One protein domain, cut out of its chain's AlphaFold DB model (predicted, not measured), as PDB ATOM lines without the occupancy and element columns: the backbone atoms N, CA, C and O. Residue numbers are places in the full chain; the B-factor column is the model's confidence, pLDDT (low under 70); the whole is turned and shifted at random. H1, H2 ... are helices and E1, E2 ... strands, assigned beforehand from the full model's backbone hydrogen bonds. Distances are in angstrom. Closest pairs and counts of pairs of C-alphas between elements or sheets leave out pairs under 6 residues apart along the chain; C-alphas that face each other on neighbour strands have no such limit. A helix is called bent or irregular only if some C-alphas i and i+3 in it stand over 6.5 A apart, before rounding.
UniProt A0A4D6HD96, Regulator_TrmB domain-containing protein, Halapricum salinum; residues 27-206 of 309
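Overview. This is residues 27 to 206 of the 309 residues of the protein "Regulator_TrmB domain-containing protein" of Halapricum salinum (UniProt A0A4D6HD96). A twisted sheet of eight strands forms the middle layer of three, with H2 and H3 side by side on one face, H5 and the long H1 on the other. H1 runs slantwise past the sheet, meeting it with residues 36 to 54. The printed part has 180 residues, in the order H1 E1 H2 E2 H3 E3 E4 E5 E6 H4 E7 H5 E8; the class is mixed, helices and strands. The mixed sheet runs E1 E7 E6 E5 E2 E3 E4 E8. The whole is compact, with a radius of gyration of the C-alphas of 16.0 A, and spans 51 by 42 by 30 A.

Arrangement. Strand beside strand, the sheet runs E1, residues 69 to 73; E7, 176 to 180; E6, 158 to 163; E5, 149 to 154; E2, 93 to 97; E3, 119 to 124; E4, 138 to 141; and E8, 201 to 205. E5 and E6 form a hairpin, antiparallel at 173 degrees, with N 152 and O 160 within hydrogen-bond range at 2.9 A. E2 and E3 are parallel at 4 degrees, with N 121 and O 94 at 2.8 A. With H3, residues 100 to 115, they make a strand-helix-strand unit, two parallel neighbours joined through a helix, with a right-handed crossover. H3 runs along the strands at a height over the sheet of 9.9 A; it is irregular, with C-alphas 105 and 108 8.0 A apart. H2, residues 76 to 88, lies on the same face and touches H3, closest at the C-alphas of Glu 88 and Ala 109, 5.7 A. H5, residues 182 to 195, lies on the opposite face at a height of 8.9 A. H1, residues 27 to 60, lies on the same face as H5; they are close but not clearly touching, with the C-alphas of Cys 46 and Val 184 7.8 A apart, at a shallow tilt of 8 degrees, opposite ways. H4, residues 164 to 167, only grazes the sheet. Every O i to N i+4 pair is within hydrogen-bond range in H2 and H5, 27 of 30 in H1 and 8 of 12 in H3; H4 is too short for such a pair.

Along the chain. H1 begins at C-alpha 27 (-79.317, 47.759, -51.618) and measures 47.2 A to C-alpha 60 (-99.154, 5.364, -57.692), with a kink of 37 degrees near residue 54. H3 measures 20.5 A, H5 19.6 A, H2 18.0 A and E6 17.6 A. E8 ends at C-alpha 205 (-108.076, 43.083, -40.921).

Size, cuts and confidence. The C-alphas farthest apart, of Ser 27 and Glu 62, are 52.4 A apart. The printed part has no cut. The link from E3 to E4, 13 residues, is long. Mean pLDDT of the printed part is 79.7; residues 27 to 67, 129 to 130, 145 to 147 and 172 to 174 are under 70.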
ATOM      1  N   SER A  27     -78.991  48.775 -52.629       29.05
ATOM      2  CA  SER A  27     -79.317  47.759 -51.618       29.05
ATOM      3  C   SER A  27     -80.776  47.294 -51.690       29.05
ATOM      4  O   SER A  27     -81.018  46.093 -51.578       29.05
ATOM      5  N   SER A  28     -81.738  48.200 -51.908       34.12
ATOM      6  CA  SER A  28     -83.152  47.843 -52.095       34.12
ATOM      7  C   SER A  28     -83.347  47.069 -53.396       34.12
ATOM      8  O   SER A  28     -83.890  45.970 -53.372       34.12
ATOM      9  N   THR A  29     -82.762  47.541 -54.502       34.28
ATOM     10  CA  THR A  29     -82.829  46.853 -55.801       34.28
ATOM     11  C   THR A  29     -82.193  45.459 -55.738       34.28
ATOM     12  O   THR A  29     -82.745  44.502 -56.272       34.28
ATOM     13  N   THR A  30     -81.061  45.295 -55.042       34.34
ATOM     14  CA  THR A  30     -80.410  43.978 -54.888       34.34
ATOM     15  C   THR A  30     -81.248  43.030 -54.021       34.34
ATOM     16  O   THR A  30     -81.300  41.835 -54.304       34.34
ATOM     17  N   SER A  31     -81.939  43.550 -53.000       36.03
ATOM     18  CA  SER A  31     -82.842  42.771 -52.143       36.03
ATOM     19  C   SER A  31     -84.106  42.326 -52.886       36.03
ATOM     20  O   SER A  31     -84.499  41.166 -52.763       36.03
ATOM     21  N   THR A  32     -84.719  43.203 -53.685       39.69
ATOM     22  CA  THR A  32     -85.907  42.885 -54.495       39.69
ATOM     23  C   THR A  32     -85.570  41.894 -55.610       39.69
ATOM     24  O   THR A  32     -86.280  40.911 -55.800       39.69
ATOM     25  N   VAL A  33     -84.422  42.058 -56.282       36.62
ATOM     26  CA  VAL A  33     -83.944  41.092 -57.289       36.62
ATOM     27  C   VAL A  33     -83.634  39.733 -56.652       36.62
ATOM     28  O   VAL A  33     -83.966  38.703 -57.230       36.62
ATOM     29  N   ALA A  34     -83.046  39.696 -55.453       34.09
ATOM     30  CA  ALA A  34     -82.808  38.441 -54.743       34.09
ATOM     31  C   ALA A  34     -84.119  37.739 -54.347       34.09
ATOM     32  O   ALA A  34     -84.220  36.526 -54.514       34.09
ATOM     33  N   ALA A  35     -85.130  38.480 -53.880       36.81
ATOM     34  CA  ALA A  35     -86.444  37.932 -53.546       36.81
ATOM     35  C   ALA A  35     -87.164  37.375 -54.786       36.81
ATOM     36  O   ALA A  35     -87.600  36.225 -54.765       36.81
ATOM     37  N   ALA A  36     -87.182  38.124 -55.892       37.78
ATOM     38  CA  ALA A  36     -87.754  37.675 -57.160       37.78
ATOM     39  C   ALA A  36     -87.026  36.441 -57.727       37.78
ATOM     40  O   ALA A  36     -87.662  35.508 -58.214       37.78
ATOM     41  N   VAL A  37     -85.692  36.377 -57.609       39.38
ATOM     42  CA  VAL A  37     -84.899  35.203 -58.015       39.38
ATOM     43  C   VAL A  37     -85.182  34.000 -57.119       39.38
ATOM     44  O   VAL A  37     -85.309  32.897 -57.639       39.38
ATOM     45  N   VAL A  38     -85.313  34.177 -55.801       44.28
ATOM     46  CA  VAL A  38     -85.664  33.093 -54.865       44.28
ATOM     47  C   VAL A  38     -87.088  32.600 -55.102       44.28
ATOM     48  O   VAL A  38     -87.315  31.393 -55.052       44.28
ATOM     49  N   MET A  39     -88.034  33.490 -55.408       48.44
ATOM     50  CA  MET A  39     -89.418  33.127 -55.713       48.44
ATOM     51  C   MET A  39     -89.501  32.406 -57.062       48.44
ATOM     52  O   MET A  39     -90.026  31.302 -57.119       48.44
ATOM     53  N   SER A  40     -88.848  32.927 -58.106       43.84
ATOM     54  CA  SER A  40     -88.719  32.256 -59.407       43.84
ATOM     55  C   SER A  40     -88.005  30.902 -59.297       43.84
ATOM     56  O   SER A  40     -88.447  29.924 -59.901       43.84
ATOM     57  N   LEU A  41     -86.948  30.791 -58.478       46.44
ATOM     58  CA  LEU A  41     -86.323  29.501 -58.176       46.44
ATOM     59  C   LEU A  41     -87.257  28.591 -57.387       46.44
ATOM     60  O   LEU A  41     -87.227  27.401 -57.638       46.44
ATOM     61  N   SER A  42     -88.058  29.102 -56.455       47.06
ATOM     62  CA  SER A  42     -89.008  28.298 -55.675       47.06
ATOM     63  C   SER A  42     -90.126  27.763 -56.561       47.06
ATOM     64  O   SER A  42     -90.439  26.582 -56.471       47.06
ATOM     65  N   VAL A  43     -90.650  28.577 -57.482       50.66
ATOM     66  CA  VAL A  43     -91.625  28.162 -58.500       50.66
ATOM     67  C   VAL A  43     -91.001  27.132 -59.436       50.66
ATOM     68  O   VAL A  43     -91.546  26.044 -59.581       50.66
ATOM     69  N   ARG A  44     -89.807  27.391 -59.986       51.00
ATOM     70  CA  ARG A  44     -89.096  26.423 -60.841       51.00
ATOM     71  C   ARG A  44     -88.701  25.157 -60.103       51.00
ATOM     72  O   ARG A  44     -88.749  24.084 -60.682       51.00
ATOM     73  N   LEU A  45     -88.317  25.245 -58.834       48.88
ATOM     74  CA  LEU A  45     -88.027  24.085 -58.002       48.88
ATOM     75  C   LEU A  45     -89.318  23.331 -57.699       48.88
ATOM     76  O   LEU A  45     -89.273  22.111 -57.679       48.88
ATOM     77  N   CYS A  46     -90.450  24.017 -57.523       47.81
ATOM     78  CA  CYS A  46     -91.767  23.398 -57.431       47.81
ATOM     79  C   CYS A  46     -92.061  22.637 -58.726       47.81
ATOM     80  O   CYS A  46     -92.227  21.429 -58.659       47.81
ATOM     81  N   VAL A  47     -91.958  23.275 -59.896       49.50
ATOM     82  CA  VAL A  47     -92.123  22.645 -61.221       49.50
ATOM     83  C   VAL A  47     -91.160  21.466 -61.428       49.50
ATOM     84  O   VAL A  47     -91.591  20.388 -61.808       49.50
ATOM     85  N   ILE A  48     -89.881  21.582 -61.060       48.84
ATOM     86  CA  ILE A  48     -88.906  20.477 -61.144       48.84
ATOM     87  C   ILE A  48     -89.259  19.343 -60.171       48.84
ATOM     88  O   ILE A  48     -89.098  18.163 -60.487       48.84
ATOM     89  N   LYS A  49     -89.741  19.667 -58.967       39.31
ATOM     90  CA  LYS A  49     -90.212  18.678 -57.986       39.31
ATOM     91  C   LYS A  49     -91.504  18.021 -58.471       39.31
ATOM     92  O   LYS A  49     -91.695  16.837 -58.204       39.31
ATOM     93  N   LEU A  50     -92.334  18.741 -59.225       46.97
ATOM     94  CA  LEU A  50     -93.522  18.246 -59.918       46.97
ATOM     95  C   LEU A  50     -93.153  17.335 -61.100       46.97
ATOM     96  O   LEU A  50     -93.732  16.260 -61.206       46.97
ATOM     97  N   ASP A  51     -92.120  17.651 -61.883       40.41
ATOM     98  CA  ASP A  51     -91.571  16.785 -62.942       40.41
ATOM     99  C   ASP A  51     -90.932  15.510 -62.373       40.41
ATOM    100  O   ASP A  51     -91.133  14.399 -62.872       40.41
ATOM    101  N   CYS A  52     -90.205  15.629 -61.259       36.59
ATOM    102  CA  CYS A  52     -89.697  14.473 -60.519       36.59
ATOM    103  C   CYS A  52     -90.841  13.637 -59.924       36.59
ATOM    104  O   CYS A  52     -90.755  12.407 -59.876       36.59
ATOM    105  N   SER A  53     -91.934  14.287 -59.518       40.06
ATOM    106  CA  SER A  53     -93.158  13.617 -59.078       40.06
ATOM    107  C   SER A  53     -93.888  12.966 -60.253       40.06
ATOM    108  O   SER A  53     -94.432  11.886 -60.069       40.06
ATOM    109  N   HIS A  54     -93.827  13.513 -61.472       40.56
ATOM    110  CA  HIS A  54     -94.382  12.901 -62.685       40.56
ATOM    111  C   HIS A  54     -93.763  11.521 -62.967       40.56
ATOM    112  O   HIS A  54     -94.476  10.566 -63.281       40.56
ATOM    113  N   PHE A  55     -92.456  11.366 -62.720       37.25
ATOM    114  CA  PHE A  55     -91.769  10.069 -62.786       37.25
ATOM    115  C   PHE A  55     -92.201   9.089 -61.673       37.25
ATOM    116  O   PHE A  55     -92.178   7.874 -61.869       37.25
ATOM    117  N   PHE A  56     -92.640   9.599 -60.517       35.69
ATOM    118  CA  PHE A  56     -93.146   8.809 -59.384       35.69
ATOM    119  C   PHE A  56     -94.647   8.461 -59.518       35.69
ATOM    120  O   PHE A  56     -95.099   7.396 -59.090       35.69
ATOM    121  N   ILE A  57     -95.424   9.323 -60.185       43.44
ATOM    122  CA  ILE A  57     -96.879   9.230 -60.387       43.44
ATOM    123  C   ILE A  57     -97.270   8.011 -61.236       43.44
ATOM    124  O   ILE A  57     -98.320   7.411 -60.993       43.44
ATOM    125  N   HIS A  58     -96.407   7.552 -62.150       41.22
ATOM    126  CA  HIS A  58     -96.683   6.347 -62.943       41.22
ATOM    127  C   HIS A  58     -96.776   5.063 -62.083       41.22
ATOM    128  O   HIS A  58     -97.389   4.088 -62.515       41.22
ATOM    129  N   SER A  59     -96.236   5.067 -60.854       38.78
ATOM    130  CA  SER A  59     -96.307   3.938 -59.910       38.78
ATOM    131  C   SER A  59     -97.487   4.008 -58.928       38.78
ATOM    132  O   SER A  59     -97.834   2.987 -58.337       38.78
ATOM    133  N   LEU A  60     -98.103   5.177 -58.712       41.12
ATOM    134  CA  LEU A  60     -99.154   5.364 -57.692       41.12
ATOM    135  C   LEU A  60    -100.583   5.191 -58.230       41.12
ATOM    136  O   LEU A  60    -101.525   5.056 -57.448       41.12
ATOM    137  N   ARG A  61    -100.739   5.109 -59.557       43.41
ATOM    138  CA  ARG A  61    -102.025   4.917 -60.250       43.41
ATOM    139  C   ARG A  61    -102.739   3.598 -59.895       43.41
ATOM    140  O   ARG A  61    -103.921   3.456 -60.181       43.41
ATOM    141  N   GLU A  62    -102.054   2.658 -59.243       40.59
ATOM    142  CA  GLU A  62    -102.591   1.339 -58.873       40.59
ATOM    143  C   GLU A  62    -103.304   1.290 -57.507       40.59
ATOM    144  O   GLU A  62    -103.879   0.259 -57.164       40.59
ATOM    145  N   ARG A  63    -103.301   2.370 -56.705       40.75
ATOM    146  CA  ARG A  63    -103.766   2.322 -55.299       40.75
ATOM    147  C   ARG A  63    -104.974   3.191 -54.945       40.75
ATOM    148  O   ARG A  63    -105.086   3.582 -53.794       40.75
ATOM    149  N   GLY A  64    -105.876   3.491 -55.882       37.59
ATOM    150  CA  GLY A  64    -107.227   4.000 -55.561       37.59
ATOM    151  C   GLY A  64    -107.317   5.204 -54.603       37.59
ATOM    152  O   GLY A  64    -108.339   5.371 -53.947       37.59
ATOM    153  N   MET A  65    -106.263   6.018 -54.496       46.22
ATOM    154  CA  MET A  65    -106.257   7.283 -53.759       46.22
ATOM    155  C   MET A  65    -106.683   8.405 -54.706       46.22
ATOM    156  O   MET A  65    -106.522   8.265 -55.921       46.22
ATOM    157  N   ALA A  66    -107.231   9.492 -54.154       53.41
ATOM    158  CA  ALA A  66    -107.662  10.670 -54.903       53.41
ATOM    159  C   ALA A  66    -106.685  10.995 -56.045       53.41
ATOM    160  O   ALA A  66    -105.472  11.038 -55.836       53.41
ATOM    161  N   SER A  67    -107.202  11.165 -57.266       66.75
ATOM    162  CA  SER A  67    -106.356  11.388 -58.434       66.75
ATOM    163  C   SER A  67    -105.637  12.726 -58.281       66.75
ATOM    164  O   SER A  67    -106.264  13.772 -58.449       66.75
ATOM    165  N   TYR A  68    -104.345  12.698 -57.958       83.69
ATOM    166  CA  TYR A  68    -103.507  13.887 -58.055       83.69
ATOM    167  C   TYR A  68    -103.560  14.407 -59.486       83.69
ATOM    168  O   TYR A  68    -103.467  13.624 -60.439       83.69
ATOM    169  N   ARG A  69    -103.742  15.718 -59.632       86.19
ATOM    170  CA  ARG A  69    -103.921  16.356 -60.933       86.19
ATOM    171  C   ARG A  69    -103.000  17.557 -61.069       86.19
ATOM    172  O   ARG A  69    -102.844  18.301 -60.109       86.19
ATOM    173  N   PHE A  70    -102.432  17.717 -62.259       88.69
ATOM    174  CA  PHE A  70    -101.670  18.883 -62.692       88.69
ATOM    175  C   PHE A  70    -102.140  19.232 -64.103       88.69
ATOM    176  O   PHE A  70    -102.090  18.382 -64.993       88.69
ATOM    177  N   GLU A  71    -102.646  20.443 -64.279       90.19
ATOM    178  CA  GLU A  71    -103.165  20.979 -65.533       90.19
ATOM    179  C   GLU A  71    -102.367  22.246 -65.866       90.19
ATOM    180  O   GLU A  71    -102.622  23.299 -65.273       90.19
ATOM    181  N   PRO A  72    -101.353  22.150 -66.744       90.62
ATOM    182  CA  PRO A  72    -100.611  23.323 -67.173       90.62
ATOM    183  C   PRO A  72    -101.483  24.224 -68.052       90.62
ATOM    184  O   PRO A  72    -102.362  23.753 -68.782       90.62
ATOM    185  N   PHE A  73    -101.207  25.521 -68.006       88.56
ATOM    186  CA  PHE A  73    -101.825  26.519 -68.866       88.56
ATOM    187  C   PHE A  73    -100.814  27.592 -69.265       88.56
ATOM    188  O   PHE A  73     -99.869  27.892 -68.538       88.56
ATOM    189  N   SER A  74    -101.036  28.182 -70.437       88.56
ATOM    190  CA  SER A  74    -100.112  29.154 -71.027       88.56
ATOM    191  C   SER A  74    -100.803  30.318 -71.738       88.56
ATOM    192  O   SER A  74    -100.126  31.134 -72.357       88.56
ATOM    193  N   THR A  75    -102.137  30.418 -71.665       92.56
ATOM    194  CA  THR A  75    -102.896  31.541 -72.244       92.56
ATOM    195  C   THR A  75    -103.643  32.327 -71.164       92.56
ATOM    196  O   THR A  75    -104.051  31.726 -70.162       92.56
ATOM    197  N   PRO A  76    -103.897  33.631 -71.386       95.00
ATOM    198  CA  PRO A  76    -104.655  34.465 -70.455       95.00
ATOM    199  C   PRO A  76    -106.031  33.908 -70.097       95.00
ATOM    200  O   PRO A  76    -106.409  33.886 -68.929       95.00
ATOM    201  N   GLU A  77    -106.769  33.393 -71.083       95.31
ATOM    202  CA  GLU A  77    -108.119  32.866 -70.865       95.31
ATOM    203  C   GLU A  77    -108.099  31.619 -69.976       95.31
ATOM    204  O   GLU A  77    -108.969  31.442 -69.121       95.31
ATOM    205  N   ALA A  78    -107.098  30.755 -70.166       94.31
ATOM    206  CA  ALA A  78    -106.923  29.560 -69.356       94.31
ATOM    207  C   ALA A  78    -106.475  29.912 -67.930       94.31
ATOM    208  O   ALA A  78    -107.009  29.346 -66.979       94.31
ATOM    209  N   ALA A  79    -105.563  30.875 -67.777       95.06
ATOM    210  CA  ALA A  79    -105.090  31.350 -66.480       95.06
ATOM    211  C   ALA A  79    -106.217  31.981 -65.650       95.06
ATOM    212  O   ALA A  79    -106.427  31.610 -64.494       95.06
ATOM    213  N   GLU A  80    -106.994  32.879 -66.259       96.38
ATOM    214  CA  GLU A  80    -108.132  33.527 -65.606       96.38
ATOM    215  C   GLU A  80    -109.223  32.516 -65.250       96.38
ATOM    216  O   GLU A  80    -109.752  32.534 -64.138       96.38
ATOM    217  N   SER A  81    -109.528  31.583 -66.159       96.56
ATOM    218  CA  SER A  81    -110.493  30.526 -65.866       96.56
ATOM    219  C   SER A  81    -110.022  29.611 -64.738       96.56
ATOM    220  O   SER A  81    -110.844  29.230 -63.909       96.56
ATOM    221  N   ALA A  82    -108.740  29.246 -64.697       96.12
ATOM    222  CA  ALA A  82    -108.195  28.376 -63.663       96.12
ATOM    223  C   ALA A  82    -108.207  29.056 -62.287       96.12
ATOM    224  O   ALA A  82    -108.637  28.443 -61.312       96.12
ATOM    225  N   LEU A  83    -107.796  30.328 -62.216       97.81
ATOM    226  CA  LEU A  83    -107.821  31.096 -60.972       97.81
ATOM    227  C   LEU A  83    -109.252  31.287 -60.466       97.81
ATOM    228  O   LEU A  83    -109.526  31.009 -59.303       97.81
ATOM    229  N   ARG A  84    -110.177  31.703 -61.339       97.69
ATOM    230  CA  ARG A  84    -111.576  31.917 -60.956       97.69
ATOM    231  C   ARG A  84    -112.224  30.634 -60.437       97.69
ATOM    232  O   ARG A  84    -112.822  30.665 -59.371       97.69
ATOM    233  N   VAL A  85    -112.063  29.511 -61.144       95.69
ATOM    234  CA  VAL A  85    -112.612  28.212 -60.712       95.69
ATOM    235  C   VAL A  85    -112.082  27.819 -59.335       95.69
ATOM    236  O   VAL A  85    -112.853  27.344 -58.511       95.69
ATOM    237  N   LEU A  86    -110.791  28.040 -59.078       96.62
ATOM    238  CA  LEU A  86    -110.175  27.726 -57.793       96.62
ATOM    239  C   LEU A  86    -110.747  28.579 -56.647       96.62
ATOM    240  O   LEU A  86    -111.036  28.046 -55.578       96.62
ATOM    241  N   VAL A  87    -110.936  29.883 -56.874       98.00
ATOM    242  CA  VAL A  87    -111.546  30.802 -55.893       98.00
ATOM    243  C   VAL A  87    -113.015  30.443 -55.644       98.00
ATOM    244  O   VAL A  87    -113.459  30.369 -54.500       98.00
ATOM    245  N   GLU A  88    -113.772  30.174 -56.710       97.38
ATOM    246  CA  GLU A  88    -115.183  29.775 -56.632       97.38
ATOM    247  C   GLU A  88    -115.369  28.447 -55.884       97.38
ATOM    248  O   GLU A  88    -116.383  28.272 -55.212       97.38
ATOM    249  N   SER A  89    -114.406  27.524 -55.981       95.50
ATOM    250  CA  SER A  89    -114.476  26.214 -55.324       95.50
ATOM    251  C   SER A  89    -114.067  26.202 -53.854       95.50
ATOM    252  O   SER A  89    -114.244  25.171 -53.219       95.50
ATOM    253  N   ALA A  90    -113.494  27.290 -53.329       96.94
ATOM    254  CA  ALA A  90    -113.024  27.327 -51.949       96.94
ATOM    255  C   ALA A  90    -114.195  27.311 -50.953       96.94
ATOM    256  O   ALA A  90    -115.149  28.092 -51.100       96.94
ATOM    257  N   ASP A  91    -114.080  26.460 -49.933       95.69
ATOM    258  CA  ASP A  91    -115.110  26.231 -48.913       95.69
ATOM    259  C   ASP A  91    -114.686  26.685 -47.504       95.69
ATOM    260  O   ASP A  91    -115.528  27.120 -46.717       95.69
ATOM    261  N   GLU A  92    -113.399  26.610 -47.164       94.44
ATOM    262  CA  GLU A  92    -112.891  26.871 -45.814       94.44
ATOM    263  C   GLU A  92    -111.821  27.965 -45.789       94.44
ATOM    264  O   GLU A  92    -111.951  28.932 -45.031       94.44
ATOM    265  N   GLU A  93    -110.759  27.823 -46.583       95.69
ATOM    266  CA  GLU A  93    -109.602  28.726 -46.592       95.69
ATOM    267  C   GLU A  93    -109.142  29.002 -48.021       95.69
ATOM    268  O   GLU A  93    -108.952  28.086 -48.821       95.69
ATOM    269  N   LEU A  94    -108.868  30.270 -48.308       97.88
ATOM    270  CA  LEU A  94    -108.269  30.715 -49.551       97.88
ATOM    271  C   LEU A  94    -107.087  31.630 -49.239       97.88
ATOM    272  O   LEU A  94    -107.230  32.622 -48.532       97.88
ATOM    273  N   LEU A  95    -105.928  31.336 -49.814       97.56
ATOM    274  CA  LEU A  95    -104.807  32.270 -49.866       97.56
ATOM    275  C   LEU A  95    -104.577  32.674 -51.316       97.56
ATOM    276  O   LEU A  95    -104.446  31.798 -52.167       97.56
ATOM    277  N   LEU A  96    -104.490  33.978 -51.579       97.50
ATOM    278  CA  LEU A  96    -104.164  34.542 -52.885       97.50
ATOM    279  C   LEU A  96    -103.000  35.528 -52.757       97.50
ATOM    280  O   LEU A  96    -103.049  36.468 -51.973       97.50
ATOM    281  N   SER A  97    -101.962  35.316 -53.558       96.12
ATOM    282  CA  SER A  97    -100.854  36.238 -53.794       96.12
ATOM    283  C   SER A  97    -100.897  36.688 -55.248       96.12
ATOM    284  O   SER A  97    -100.917  35.833 -56.131       96.12
ATOM    285  N   GLY A  98    -100.866  37.994 -55.503       94.00
ATOM    286  CA  GLY A  98    -100.812  38.573 -56.851       94.00
ATOM    287  C   GLY A  98    -100.990  40.090 -56.823       94.00
ATOM    288  O   GLY A  98    -101.417  40.640 -55.807       94.00
ATOM    289  N   SER A  99    -100.660  40.784 -57.914       92.62
ATOM    290  CA  SER A  99    -100.886  42.234 -57.994       92.62
ATOM    291  C   SER A  99    -102.370  42.617 -57.888       92.62
ATOM    292  O   SER A  99    -103.270  41.781 -58.039       92.62
ATOM    293  N   SER A 100    -102.636  43.909 -57.701       91.00
ATOM    294  CA  SER A 100    -103.986  44.478 -57.784       91.00
ATOM    295  C   SER A 100    -104.698  44.151 -59.109       91.00
ATOM    296  O   SER A 100    -105.895  43.873 -59.116       91.00
ATOM    297  N   ALA A 101    -103.963  44.057 -60.223       91.06
ATOM    298  CA  ALA A 101    -104.524  43.681 -61.521       91.06
ATOM    299  C   ALA A 101    -105.022  42.225 -61.558       91.06
ATOM    300  O   ALA A 101    -105.985  41.914 -62.261       91.06
ATOM    301  N   ILE A 102    -104.386  41.322 -60.804       93.62
ATOM    302  CA  ILE A 102    -104.862  39.944 -60.630       93.62
ATOM    303  C   ILE A 102    -106.081  39.911 -59.719       93.62
ATOM    304  O   ILE A 102    -107.053  39.224 -60.036       93.62
ATOM    305  N   LEU A 103    -106.053  40.684 -58.633       92.62
ATOM    306  CA  LEU A 103    -107.178  40.809 -57.710       92.62
ATOM    307  C   LEU A 103    -108.456  41.243 -58.441       92.62
ATOM    308  O   LEU A 103    -109.495  40.603 -58.291       92.62
ATOM    309  N   ASP A 104    -108.378  42.271 -59.285       92.19
ATOM    310  CA  ASP A 104    -109.545  42.813 -59.990       92.19
ATOM    311  C   ASP A 104    -110.209  41.814 -60.948       92.19
ATOM    312  O   ASP A 104    -111.420  41.877 -61.163       92.19
ATOM    313  N   ARG A 105    -109.455  40.845 -61.482       93.81
ATOM    314  CA  ARG A 105    -110.000  39.796 -62.365       93.81
ATOM    315  C   ARG A 105    -110.887  38.796 -61.634       93.81
ATOM    316  O   ARG A 105    -111.771  38.207 -62.250       93.81
ATOM    317  N   VAL A 106    -110.644  38.583 -60.342       95.75
ATOM    318  CA  VAL A 106    -111.371  37.596 -59.528       95.75
ATOM    319  C   VAL A 106    -112.113  38.213 -58.350       95.75
ATOM    320  O   VAL A 106    -112.702  37.481 -57.561       95.75
ATOM    321  N   ARG A 107    -112.164  39.546 -58.267       95.38
ATOM    322  CA  ARG A 107    -112.867  40.295 -57.221       95.38
ATOM    323  C   ARG A 107    -114.291  39.782 -56.958       95.38
ATOM    324  O   ARG A 107    -114.547  39.453 -55.807       95.38
ATOM    325  N   PRO A 108    -115.173  39.592 -57.962       95.94
ATOM    326  CA  PRO A 108    -116.513  39.060 -57.695       95.94
ATOM    327  C   PRO A 108    -116.503  37.661 -57.060       95.94
ATOM    328  O   PRO A 108    -117.310  37.367 -56.190       95.94
ATOM    329  N   ALA A 109    -115.566  36.796 -57.460       97.50
ATOM    330  CA  ALA A 109    -115.451  35.454 -56.890       97.50
ATOM    331  C   ALA A 109    -114.909  35.480 -55.448       97.50
ATOM    332  O   ALA A 109    -115.270  34.624 -54.644       97.50
ATOM    333  N   LEU A 110    -114.054  36.455 -55.121       97.50
ATOM    334  CA  LEU A 110    -113.556  36.681 -53.763       97.50
ATOM    335  C   LEU A 110    -114.642  37.242 -52.844       97.50
ATOM    336  O   LEU A 110    -114.772  36.758 -51.724       97.50
ATOM    337  N   GLU A 111    -115.437  38.198 -53.334       97.00
ATOM    338  CA  GLU A 111    -116.631  38.709 -52.644       97.00
ATOM    339  C   GLU A 111    -117.580  37.550 -52.303       97.00
ATOM    340  O   GLU A 111    -117.906  37.326 -51.137       97.00
ATOM    341  N   ASP A 112    -117.907  36.715 -53.296       97.56
ATOM    342  CA  ASP A 112    -118.739  35.528 -53.092       97.56
ATOM    343  C   ASP A 112    -118.113  34.529 -52.098       97.56
ATOM    344  O   ASP A 112    -118.836  33.841 -51.375       97.56
ATOM    345  N   ALA A 113    -116.784  34.370 -52.079       97.44
ATOM    346  CA  ALA A 113    -116.100  33.480 -51.136       97.44
ATOM    347  C   ALA A 113    -116.170  34.014 -49.701       97.44
ATOM    348  O   ALA A 113    -116.466  33.257 -48.771       97.44
ATOM    349  N   LEU A 114    -115.961  35.318 -49.523       95.38
ATOM    350  CA  LEU A 114    -116.069  35.977 -48.228       95.38
ATOM    351  C   LEU A 114    -117.501  35.887 -47.679       95.38
ATOM    352  O   LEU A 114    -117.683  35.527 -46.516       95.38
ATOM    353  N   ASP A 115    -118.511  36.091 -48.529       95.69
ATOM    354  CA  ASP A 115    -119.932  35.953 -48.178       95.69
ATOM    355  C   ASP A 115    -120.310  34.525 -47.744       95.69
ATOM    356  O   ASP A 115    -121.188  34.332 -46.896       95.69
ATOM    357  N   ARG A 116    -119.634  33.499 -48.284       95.31
ATOM    358  CA  ARG A 116    -119.784  32.099 -47.841       95.31
ATOM    359  C   ARG A 116    -119.088  31.804 -46.507       95.31
ATOM    360  O   ARG A 116    -119.308  30.731 -45.947       95.31
ATOM    361  N   GLY A 117    -118.285  32.734 -45.987       94.25
ATOM    362  CA  GLY A 117    -117.521  32.576 -44.749       94.25
ATOM    363  C   GLY A 117    -116.150  31.919 -44.931       94.25
ATOM    364  O   GLY A 117    -115.581  31.434 -43.951       94.25
ATOM    365  N   VAL A 118    -115.614  31.895 -46.157       97.12
ATOM    366  CA  VAL A 118    -114.251  31.415 -46.432       97.12
ATOM    367  C   VAL A 118    -113.244  32.371 -45.792       97.12
ATOM    368  O   VAL A 118    -113.347  33.593 -45.928       97.12
ATOM    369  N   LEU A 119    -112.225  31.834 -45.115       97.38
ATOM    370  CA  LEU A 119    -111.097  32.644 -44.661       97.38
ATOM    371  C   LEU A 119    -110.242  33.038 -45.865       97.38
ATOM    372  O   LEU A 119    -109.423  32.246 -46.327       97.38
ATOM    373  N   VAL A 120    -110.417  34.263 -46.353       98.06
ATOM    374  CA  VAL A 120    -109.625  34.799 -47.464       98.06
ATOM    375  C   VAL A 120    -108.427  35.596 -46.938       98.06
ATOM    376  O   VAL A 120    -108.585  36.651 -46.315       98.06
ATOM    377  N   LEU A 121    -107.228  35.083 -47.211       97.62
ATOM    378  CA  LEU A 121    -105.926  35.685 -46.939       97.62
ATOM    379  C   LEU A 121    -105.353  36.254 -48.243       97.62
ATOM    380  O   LEU A 121    -105.019  35.504 -49.162       97.62
ATOM    381  N   LEU A 122    -105.214  37.572 -48.330       96.75
ATOM    382  CA  LEU A 122    -104.741  38.251 -49.532       96.75
ATOM    383  C   LEU A 122    -103.364  38.869 -49.298       96.75
ATOM    384  O   LEU A 122    -103.174  39.660 -48.379       96.75
ATOM    385  N   LEU A 123    -102.416  38.540 -50.169       95.31
ATOM    386  CA  LEU A 123    -101.153  39.249 -50.317       95.31
ATOM    387  C   LEU A 123    -101.150  39.961 -51.670       95.31
ATOM    388  O   LEU A 123    -101.240  39.311 -52.711       95.31
ATOM    389  N   THR A 124    -101.005  41.282 -51.671       94.00
ATOM    390  CA  THR A 124    -101.045  42.052 -52.918       94.00
ATOM    391  C   THR A 124    -100.019  43.181 -52.976       94.00
ATOM    392  O   THR A 124     -99.267  43.406 -52.026       94.00
ATOM    393  N   SER A 125     -99.924  43.842 -54.126       91.06
ATOM    394  CA  SER A 125     -99.042  44.980 -54.385       91.06
ATOM    395  C   SER A 125     -99.639  45.898 -55.451       91.06
ATOM    396  O   SER A 125    -100.466  45.464 -56.261       91.06
ATOM    397  N   GLY A 126     -99.193  47.158 -55.470       85.56
ATOM    398  CA  GLY A 126     -99.602  48.130 -56.482       85.56
ATOM    399  C   GLY A 126    -101.063  48.539 -56.334       85.56
ATOM    400  O   GLY A 126    -101.781  48.617 -57.334       85.56
ATOM    401  N   VAL A 127    -101.519  48.720 -55.094       83.06
ATOM    402  CA  VAL A 127    -102.905  49.087 -54.786       83.06
ATOM    403  C   VAL A 127    -103.022  50.610 -54.654       83.06
ATOM    404  O   VAL A 127    -102.137  51.259 -54.096       83.06
ATOM    405  N   GLU A 128    -104.071  51.197 -55.239       70.06
ATOM    406  CA  GLU A 128    -104.292  52.654 -55.258       70.06
ATOM    407  C   GLU A 128    -105.608  53.093 -54.573       70.06
ATOM    408  O   GLU A 128    -105.719  54.267 -54.211       70.06
ATOM    409  N   ASP A 129    -106.600  52.204 -54.400       61.75
ATOM    410  CA  ASP A 129    -107.927  52.514 -53.833       61.75
ATOM    411  C   ASP A 129    -108.643  51.228 -53.370       61.75
ATOM    412  O   ASP A 129    -108.997  50.362 -54.182       61.75
ATOM    413  N   ASP A 130    -108.840  51.068 -52.058       65.12
ATOM    414  CA  ASP A 130    -108.910  49.723 -51.489       65.12
ATOM    415  C   ASP A 130    -110.194  49.477 -50.693       65.12
ATOM    416  O   ASP A 130    -110.305  49.753 -49.498       65.12
ATOM    417  N   ARG A 131    -111.176  48.861 -51.354       82.44
ATOM    418  CA  ARG A 131    -112.324  48.219 -50.697       82.44
ATOM    419  C   ARG A 131    -111.973  46.788 -50.283       82.44
ATOM    420  O   ARG A 131    -112.534  45.822 -50.799       82.44
ATOM    421  N   PHE A 132    -110.980  46.638 -49.406       91.94
ATOM    422  CA  PHE A 132    -110.511  45.320 -48.957       91.94
ATOM    423  C   PHE A 132    -111.555  44.539 -48.159       91.94
ATOM    424  O   PHE A 132    -111.573  43.310 -48.216       91.94
ATOM    425  N   GLU A 133    -112.443  45.256 -47.472       92.88
ATOM    426  CA  GLU A 133    -113.526  44.690 -46.669       92.88
ATOM    427  C   GLU A 133    -114.484  43.790 -47.447       92.88
ATOM    428  O   GLU A 133    -115.065  42.884 -46.858       92.88
ATOM    429  N   ASP A 134    -114.593  44.001 -48.759       92.81
ATOM    430  CA  ASP A 134    -115.471  43.220 -49.623       92.81
ATOM    431  C   ASP A 134    -114.798  41.933 -50.134       92.81
ATOM    432  O   ASP A 134    -115.483  41.001 -50.527       92.81
ATOM    433  N   VAL A 135    -113.461  41.849 -50.141       93.88
ATOM    434  CA  VAL A 135    -112.735  40.773 -50.851       93.88
ATOM    435  C   VAL A 135    -111.918  39.855 -49.960       93.88
ATOM    436  O   VAL A 135    -111.533  38.775 -50.403       93.88
ATOM    437  N   ALA A 136    -111.584  40.269 -48.740       96.44
ATOM    438  CA  ALA A 136    -110.694  39.489 -47.898       96.44
ATOM    439  C   ALA A 136    -110.972  39.662 -46.409       96.44
ATOM    440  O   ALA A 136    -111.493  40.675 -45.954       96.44
ATOM    441  N   ARG A 137    -110.550  38.667 -45.628       96.44
ATOM    442  CA  ARG A 137    -110.548  38.737 -44.165       96.44
ATOM    443  C   ARG A 137    -109.282  39.397 -43.635       96.44
ATOM    444  O   ARG A 137    -109.330  40.109 -42.634       96.44
ATOM    445  N   VAL A 138    -108.162  39.127 -44.294       97.00
ATOM    446  CA  VAL A 138    -106.846  39.657 -43.951       97.00
ATOM    447  C   VAL A 138    -106.146  40.051 -45.240       97.00
ATOM    448  O   VAL A 138    -106.022  39.221 -46.142       97.00
ATOM    449  N   VAL A 139    -105.677  41.294 -45.316       96.19
ATOM    450  CA  VAL A 139    -104.902  41.806 -46.445       96.19
ATOM    451  C   VAL A 139    -103.552  42.292 -45.969       96.19
ATOM    452  O   VAL A 139    -103.438  43.141 -45.083       96.19
ATOM    453  N   HIS A 140    -102.528  41.759 -46.614       94.81
ATOM    454  CA  HIS A 140    -101.164  42.219 -46.516       94.81
ATOM    455  C   HIS A 140    -100.753  42.858 -47.844       94.81
ATOM    456  O   HIS A 140    -100.940  42.271 -48.913       94.81
ATOM    457  N   VAL A 141    -100.158  44.047 -47.782       93.75
ATOM    458  CA  VAL A 141     -99.674  44.778 -48.959       93.75
ATOM    459  C   VAL A 141     -98.151  44.840 -48.944       93.75
ATOM    460  O   VAL A 141     -97.527  45.186 -47.935       93.75
ATOM    461  N   TRP A 142     -97.529  44.494 -50.071       91.06
ATOM    462  CA  TRP A 142     -96.080  44.529 -50.241       91.06
ATOM    463  C   TRP A 142     -95.661  45.370 -51.454       91.06
ATOM    464  O   TRP A 142     -95.311  44.848 -52.509       91.06
ATOM    465  N   GLU A 143     -95.635  46.691 -51.274       81.31
ATOM    466  CA  GLU A 143     -95.290  47.657 -52.335       81.31
ATOM    467  C   GLU A 143     -93.868  47.480 -52.907       81.31
ATOM    468  O   GLU A 143     -93.630  47.670 -54.098       81.31
ATOM    469  N   ASP A 144     -92.910  47.036 -52.087       77.38
ATOM    470  CA  ASP A 144     -91.504  46.868 -52.497       77.38
ATOM    471  C   ASP A 144     -91.187  45.492 -53.130       77.38
ATOM    472  O   ASP A 144     -90.018  45.186 -53.407       77.38
ATOM    473  N   ALA A 145     -92.193  44.630 -53.329       69.56
ATOM    474  CA  ALA A 145     -91.998  43.225 -53.708       69.56
ATOM    475  C   ALA A 145     -91.412  43.017 -55.115       69.56
ATOM    476  O   ALA A 145     -90.846  41.958 -55.399       69.56
ATOM    477  N   GLY A 146     -91.525  44.009 -56.004       67.88
ATOM    478  CA  GLY A 146     -91.390  43.764 -57.440       67.88
ATOM    479  C   GLY A 146     -92.544  42.888 -57.958       67.88
ATOM    480  O   GLY A 146     -93.597  42.838 -57.322       67.88
ATOM    481  N   PRO A 147     -92.385  42.204 -59.106       67.62
ATOM    482  CA  PRO A 147     -93.430  41.340 -59.649       67.62
ATOM    483  C   PRO A 147     -93.716  40.173 -58.699       67.62
ATOM    484  O   PRO A 147     -92.812  39.390 -58.388       67.62
ATOM    485  N   LEU A 148     -94.966  40.049 -58.255       73.94
ATOM    486  CA  LEU A 148     -95.414  38.896 -57.483       73.94
ATOM    487  C   LEU A 148     -95.636  37.699 -58.416       73.94
ATOM    488  O   LEU A 148     -95.961  37.840 -59.592       73.94
ATOM    489  N   SER A 149     -95.435  36.489 -57.892       86.19
ATOM    490  CA  SER A 149     -95.992  35.297 -58.539       86.19
ATOM    491  C   SER A 149     -97.458  35.167 -58.145       86.19
ATOM    492  O   SER A 149     -97.806  35.434 -56.989       86.19
ATOM    493  N   VAL A 150     -98.287  34.698 -59.077       94.25
ATOM    494  CA  VAL A 150     -99.678  34.373 -58.779       94.25
ATOM    495  C   VAL A 150     -99.702  33.020 -58.095       94.25
ATOM    496  O   VAL A 150     -99.502  31.991 -58.737       94.25
ATOM    497  N   ILE A 151     -99.897  33.020 -56.781       96.19
ATOM    498  CA  ILE A 151    -100.046  31.800 -55.985       96.19
ATOM    499  C   ILE A 151    -101.421  31.845 -55.350       96.19
ATOM    500  O   ILE A 151    -101.717  32.758 -54.588       96.19
ATOM    501  N   CYS A 152    -102.236  30.840 -55.637       97.94
ATOM    502  CA  CYS A 152    -103.543  30.674 -55.032       97.94
ATOM    503  C   CYS A 152    -103.632  29.275 -54.425       97.94
ATOM    504  O   CYS A 152    -103.286  28.297 -55.086       97.94
ATOM    505  N   THR A 153    -104.079  29.145 -53.181       97.38
ATOM    506  CA  THR A 153    -104.337  27.841 -52.551       97.38
ATOM    507  C   THR A 153    -105.714  27.846 -51.923       97.38
ATOM    508  O   THR A 153    -106.020  28.786 -51.194       97.38
ATOM    509  N   ALA A 154    -106.490  26.796 -52.169       96.56
ATOM    510  CA  ALA A 154    -107.821  26.603 -51.616       96.56
ATOM    511  C   ALA A 154    -107.864  25.302 -50.803       96.56
ATOM    512  O   ALA A 154    -107.372  24.261 -51.261       96.56
ATOM    513  N   ASP A 155    -108.426  25.381 -49.597       93.94
ATOM    514  CA  ASP A 155    -108.735  24.250 -48.714       93.94
ATOM    515  C   ASP A 155    -107.557  23.280 -48.557       93.94
ATOM    516  O   ASP A 155    -106.413  23.706 -48.563       93.94
ATOM    517  N   ASP A 156    -107.738  21.977 -48.393       88.06
ATOM    518  CA  ASP A 156    -106.630  21.093 -48.006       88.06
ATOM    519  C   ASP A 156    -105.696  20.665 -49.157       88.06
ATOM    520  O   ASP A 156    -104.655  20.036 -48.917       88.06
ATOM    521  N   ARG A 157    -106.032  20.980 -50.417       89.50
ATOM    522  CA  ARG A 157    -105.431  20.267 -51.557       89.50
ATOM    523  C   ARG A 157    -105.250  21.029 -52.857       89.50
ATOM    524  O   ARG A 157    -104.330  20.669 -53.600       89.50
ATOM    525  N   ASP A 158    -106.097  22.001 -53.157       95.62
ATOM    526  CA  ASP A 158    -106.144  22.596 -54.486       95.62
ATOM    527  C   ASP A 158    -105.328  23.885 -54.525       95.62
ATOM    528  O   ASP A 158    -105.165  24.602 -53.533       95.62
ATOM    529  N   GLY A 159    -104.737  24.160 -55.678       96.75
ATOM    530  CA  GLY A 159    -103.954  25.367 -55.831       96.75
ATOM    531  C   GLY A 159    -103.529  25.647 -57.254       96.75
ATOM    532  O   GLY A 159    -103.642  24.816 -58.153       96.75
ATOM    533  N   LEU A 160    -103.020  26.852 -57.437       95.31
ATOM    534  CA  LEU A 160    -102.510  27.375 -58.683       95.31
ATOM    535  C   LEU A 160    -101.213  28.125 -58.403       95.31
ATOM    536  O   LEU A 160    -101.088  28.834 -57.404       95.31
ATOM    537  N   CYS A 161    -100.243  27.963 -59.293       94.25
ATOM    538  CA  CYS A 161     -99.038  28.779 -59.313       94.25
ATOM    539  C   CYS A 161     -98.767  29.208 -60.748       94.25
ATOM    540  O   CYS A 161     -98.758  28.360 -61.641       94.25
ATOM    541  N   ALA A 162     -98.558  30.501 -60.964       91.75
ATOM    542  CA  ALA A 162     -98.287  31.049 -62.277       91.75
ATOM    543  C   ALA A 162     -97.393  32.288 -62.224       91.75
ATOM    544  O   ALA A 162     -97.361  33.038 -61.244       91.75
ATOM    545  N   ASN A 163     -96.689  32.510 -63.326       88.50
ATOM    546  CA  ASN A 163     -96.109  33.799 -63.653       88.50
ATOM    547  C   ASN A 163     -97.236  34.773 -64.011       88.50
ATOM    548  O   ASN A 163     -98.065  34.457 -64.858       88.50
ATOM    549  N   GLU A 164     -97.261  35.953 -63.399       89.50
ATOM    550  CA  GLU A 164     -98.330  36.930 -63.617       89.50
ATOM    551  C   GLU A 164     -98.492  37.335 -65.093       89.50
ATOM    552  O   GLU A 164     -99.613  37.522 -65.563       89.50
ATOM    553  N   LEU A 165     -97.396  37.347 -65.863       88.62
ATOM    554  CA  LEU A 165     -97.408  37.679 -67.294       88.62
ATOM    555  C   LEU A 165     -98.332  36.777 -68.129       88.62
ATOM    556  O   LEU A 165     -98.840  37.217 -69.159       88.62
ATOM    557  N   VAL A 166     -98.604  35.542 -67.687       90.94
ATOM    558  CA  VAL A 166     -99.500  34.625 -68.412       90.94
ATOM    559  C   VAL A 166    -100.949  35.126 -68.446       90.94
ATOM    560  O   VAL A 166    -101.721  34.697 -69.298       90.94
ATOM    561  N   PHE A 167    -101.328  36.038 -67.542       92.56
ATOM    562  CA  PHE A 167    -102.644  36.683 -67.529       92.56
ATOM    563  C   PHE A 167    -102.742  37.847 -68.531       92.56
ATOM    564  O   PHE A 167    -103.842  38.341 -68.795       92.56
ATOM    565  N   GLU A 168    -101.621  38.299 -69.096       90.69
ATOM    566  CA  GLU A 168    -101.561  39.401 -70.064       90.69
ATOM    567  C   GLU A 168    -101.377  38.900 -71.496       90.69
ATOM    568  O   GLU A 168    -102.073  39.352 -72.407       90.69
ATOM    569  N   GLU A 169    -100.471  37.943 -71.701       89.69
ATOM    570  CA  GLU A 169    -100.146  37.413 -73.021       89.69
ATOM    571  C   GLU A 169     -99.887  35.899 -73.010       89.69
ATOM    572  O   GLU A 169     -99.497  35.336 -71.985       89.69
ATOM    573  N   PRO A 170    -100.093  35.204 -74.146       86.88
ATOM    574  CA  PRO A 170     -99.726  33.800 -74.259       86.88
ATOM    575  C   PRO A 170     -98.215  33.599 -74.127       86.88
ATOM    576  O   PRO A 170     -97.431  34.276 -74.796       86.88
ATOM    577  N   LEU A 171     -97.807  32.608 -73.337       83.75
ATOM    578  CA  LEU A 171     -96.406  32.242 -73.139       83.75
ATOM    579  C   LEU A 171     -96.092  30.905 -73.827       83.75
ATOM    580  O   LEU A 171     -96.962  30.064 -74.038       83.75
ATOM    581  N   ASN A 172     -94.836  30.725 -74.242       67.62
ATOM    582  CA  ASN A 172     -94.415  29.531 -74.992       67.62
ATOM    583  C   ASN A 172     -94.105  28.320 -74.090       67.62
ATOM    584  O   ASN A 172     -94.012  27.207 -74.608       67.62
ATOM    585  N   ASP A 173     -93.949  28.542 -72.783       68.88
ATOM    586  CA  ASP A 173     -93.671  27.528 -71.762       68.88
ATOM    587  C   ASP A 173     -94.887  27.381 -70.818       68.88
ATOM    588  O   ASP A 173     -95.725  28.285 -70.738       68.88
ATOM    589  N   ASP A 174     -94.984  26.249 -70.106       62.69
ATOM    590  CA  ASP A 174     -95.986  26.004 -69.053       62.69
ATOM    591  C   ASP A 174     -95.692  26.901 -67.832       62.69
ATOM    592  O   ASP A 174     -95.160  26.475 -66.807       62.69
ATOM    593  N   GLU A 175     -95.991  28.191 -67.976       80.19
ATOM    594  CA  GLU A 175     -95.727  29.248 -66.992       80.19
ATOM    595  C   GLU A 175     -96.849  29.369 -65.946       80.19
ATOM    596  O   GLU A 175     -96.790  30.229 -65.066       80.19
ATOM    597  N   GLY A 176     -97.849  28.486 -66.010       89.31
ATOM    598  CA  GLY A 176     -98.874  28.325 -64.995       89.31
ATOM    599  C   GLY A 176     -99.354  26.882 -64.863       89.31
ATOM    600  O   GLY A 176     -99.381  26.119 -65.829       89.31
ATOM    601  N   VAL A 177     -99.721  26.495 -63.644       92.56
ATOM    602  CA  VAL A 177    -100.238  25.160 -63.328       92.56
ATOM    603  C   VAL A 177    -101.372  25.248 -62.317       92.56
ATOM    604  O   VAL A 177    -101.208  25.827 -61.244       92.56
ATOM    605  N   LEU A 178    -102.510  24.638 -62.647       94.38
ATOM    606  CA  LEU A 178    -103.574  24.302 -61.704       94.38
ATOM    607  C   LEU A 178    -103.330  22.880 -61.203       94.38
ATOM    608  O   LEU A 178    -103.010  21.984 -61.989       94.38
ATOM    609  N   PHE A 179    -103.462  22.639 -59.907       93.94
ATOM    610  CA  PHE A 179    -103.182  21.332 -59.335       93.94
ATOM    611  C   PHE A 179    -104.108  20.958 -58.183       93.94
ATOM    612  O   PHE A 179    -104.676  21.807 -57.506       93.94
ATOM    613  N   SER A 180    -104.184  19.648 -57.941       94.06
ATOM    614  CA  SER A 180    -104.821  19.045 -56.771       94.06
ATOM    615  C   SER A 180    -103.835  18.098 -56.101       94.06
ATOM    616  O   SER A 180    -103.664  16.949 -56.530       94.06
ATOM    617  N   HIS A 181    -103.121  18.595 -55.089       89.62
ATOM    618  CA  HIS A 181    -102.123  17.833 -54.346       89.62
ATOM    619  C   HIS A 181    -101.814  18.481 -52.978       89.62
ATOM    620  O   HIS A 181    -101.161  19.528 -52.939       89.62
ATOM    621  N   PRO A 182    -102.112  17.813 -51.844       88.50
ATOM    622  CA  PRO A 182    -102.003  18.413 -50.508       88.50
ATOM    623  C   PRO A 182    -100.587  18.889 -50.172       88.50
ATOM    624  O   PRO A 182    -100.390  20.033 -49.787       88.50
ATOM    625  N   LEU A 183     -99.552  18.076 -50.428       86.62
ATOM    626  CA  LEU A 183     -98.169  18.497 -50.139       86.62
ATOM    627  C   LEU A 183     -97.694  19.699 -50.974       86.62
ATOM    628  O   LEU A 183     -96.881  20.488 -50.496       86.62
ATOM    629  N   VAL A 184     -98.165  19.830 -52.220       89.50
ATOM    630  CA  VAL A 184     -97.795  20.952 -53.096       89.50
ATOM    631  C   VAL A 184     -98.505  22.212 -52.615       89.50
ATOM    632  O   VAL A 184     -97.852  23.239 -52.441       89.50
ATOM    633  N   ARG A 185     -99.799  22.095 -52.286       92.50
ATOM    634  CA  ARG A 185    -100.595  23.147 -51.644       92.50
ATOM    635  C   ARG A 185     -99.908  23.648 -50.377       92.50
ATOM    636  O   ARG A 185     -99.594  24.832 -50.290       92.50
ATOM    637  N   THR A 186     -99.605  22.762 -49.424       89.12
ATOM    638  CA  THR A 186     -98.938  23.125 -48.160       89.12
ATOM    639  C   THR A 186     -97.610  23.837 -48.406       89.12
ATOM    640  O   THR A 186     -97.291  24.804 -47.715       89.12
ATOM    641  N   HIS A 187     -96.828  23.393 -49.394       89.56
ATOM    642  CA  HIS A 187     -95.547  24.012 -49.714       89.56
ATOM    643  C   HIS A 187     -95.696  25.430 -50.282       89.56
ATOM    644  O   HIS A 187     -94.961  26.327 -49.863       89.56
ATOM    645  N   LEU A 188     -96.638  25.651 -51.201       91.88
ATOM    646  CA  LEU A 188     -96.891  26.975 -51.774       91.88
ATOM    647  C   LEU A 188     -97.478  27.935 -50.739       91.88
ATOM    648  O   LEU A 188     -96.976  29.049 -50.605       91.88
ATOM    649  N   PHE A 189     -98.431  27.471 -49.930       92.06
ATOM    650  CA  PHE A 189     -98.947  28.231 -48.793       92.06
ATOM    651  C   PHE A 189     -97.815  28.657 -47.848       92.06
ATOM    652  O   PHE A 189     -97.627  29.840 -47.576       92.06
ATOM    653  N   SER A 190     -96.973  27.703 -47.431       90.00
ATOM    654  CA  SER A 190     -95.808  27.976 -46.574       90.00
ATOM    655  C   SER A 190     -94.824  28.959 -47.204       90.00
ATOM    656  O   SER A 190     -94.163  29.706 -46.488       90.00
ATOM    657  N   THR A 191     -94.691  28.938 -48.533       88.75
ATOM    658  CA  THR A 191     -93.802  29.840 -49.275       88.75
ATOM    659  C   THR A 191     -94.310  31.272 -49.194       88.75
ATOM    660  O   THR A 191     -93.516  32.166 -48.906       88.75
ATOM    661  N   VAL A 192     -95.614  31.493 -49.389       91.12
ATOM    662  CA  VAL A 192     -96.211  32.829 -49.263       91.12
ATOM    663  C   VAL A 192     -96.089  33.319 -47.820       91.12
ATOM    664  O   VAL A 192     -95.475  34.364 -47.585       91.12
ATOM    665  N   ILE A 193     -96.544  32.527 -46.848       90.31
ATOM    666  CA  ILE A 193     -96.482  32.886 -45.424       90.31
ATOM    667  C   ILE A 193     -95.040  33.156 -44.962       90.31
ATOM    668  O   ILE A 193     -94.725  34.207 -44.406       90.31
ATOM    669  N   GLY A 194     -94.127  32.220 -45.221       85.25
ATOM    670  CA  GLY A 194     -92.765  32.271 -44.693       85.25
ATOM    671  C   GLY A 194     -91.861  33.308 -45.358       85.25
ATOM    672  O   GLY A 194     -91.003  33.881 -44.685       85.25
ATOM    673  N   ASN A 195     -92.027  33.559 -46.661       83.62
ATOM    674  CA  ASN A 195     -91.098  34.414 -47.408       83.62
ATOM    675  C   ASN A 195     -91.629  35.824 -47.662       83.62
ATOM    676  O   ASN A 195     -90.820  36.729 -47.871       83.62
ATOM    677  N   THR A 196     -92.951  36.005 -47.687       86.25
ATOM    678  CA  THR A 196     -93.565  37.234 -48.210       86.25
ATOM    679  C   THR A 196     -94.540  37.873 -47.223       86.25
ATOM    680  O   THR A 196     -94.381  39.050 -46.913       86.25
ATOM    681  N   TRP A 197     -95.444  37.097 -46.620       90.81
ATOM    682  CA  TRP A 197     -96.490  37.588 -45.714       90.81
ATOM    683  C   TRP A 197     -95.942  38.403 -44.540       90.81
ATOM    684  O   TRP A 197     -96.342  39.541 -44.329       90.81
ATOM    685  N   ASN A 198     -94.939  37.862 -43.842       84.00
ATOM    686  CA  ASN A 198     -94.317  38.513 -42.680       84.00
ATOM    687  C   ASN A 198     -93.462  39.742 -43.039       84.00
ATOM    688  O   ASN A 198     -92.983  40.440 -42.146       84.00
ATOM    689  N   ARG A 199     -93.180  39.961 -44.330       86.19
ATOM    690  CA  ARG A 199     -92.440  41.131 -44.831       86.19
ATOM    691  C   ARG A 199     -93.371  42.223 -45.348       86.19
ATOM    692  O   ARG A 199     -92.923  43.356 -45.500       86.19
ATOM    693  N   ALA A 200     -94.606  41.853 -45.660       91.38
ATOM    694  CA  ALA A 200     -95.656  42.747 -46.094       91.38
ATOM    695  C   ALA A 200     -96.255  43.499 -44.899       91.38
ATOM    696  O   ALA A 200     -96.102  43.091 -43.743       91.38
ATOM    697  N   THR A 201     -96.929  44.604 -45.188       92.44
ATOM    698  CA  THR A 201     -97.629  45.409 -44.184       92.44
ATOM    699  C   THR A 201     -99.054  44.890 -44.039       92.44
ATOM    700  O   THR A 201     -99.738  44.728 -45.044       92.44
ATOM    701  N   GLU A 202     -99.490  44.624 -42.807       93.81
ATOM    702  CA  GLU A 202    -100.893  44.340 -42.479       93.81
ATOM    703  C   GLU A 202    -101.724  45.604 -42.766       93.81
ATOM    704  O   GLU A 202    -101.635  46.572 -42.012       93.81
ATOM    705  N   GLU A 203    -102.469  45.615 -43.875       93.81
ATOM    706  CA  GLU A 203    -103.190  46.801 -44.368       93.81
ATOM    707  C   GLU A 203    -104.673  46.764 -43.987       93.81
ATOM    708  O   GLU A 203    -105.253  47.776 -43.597       93.81
ATOM    709  N   TYR A 204    -105.288  45.579 -44.032       95.19
ATOM    710  CA  TYR A 204    -106.676  45.393 -43.622       95.19
ATOM    711  C   TYR A 204    -106.869  44.102 -42.835       95.19
ATOM    712  O   TYR A 204    -106.414  43.032 -43.239       95.19
ATOM    713  N   ILE A 205    -107.617  44.205 -41.736       96.44
ATOM    714  CA  ILE A 205    -108.076  43.083 -40.921       96.44
ATOM    715  C   ILE A 205    -109.568  43.261 -40.664       96.44
ATOM    716  O   ILE A 205    -109.976  44.272 -40.096       96.44
ATOM    717  N   GLY A 206    -110.369  42.261 -41.026       94.81
ATOM    718  CA  GLY A 206    -111.791  42.247 -40.704       94.81
ATOM    719  C   GLY A 206    -112.069  41.987 -39.217       94.81
ATOM    720  O   GLY A 206    -111.308  41.307 -38.530       94.81
TER     721      GLY A 206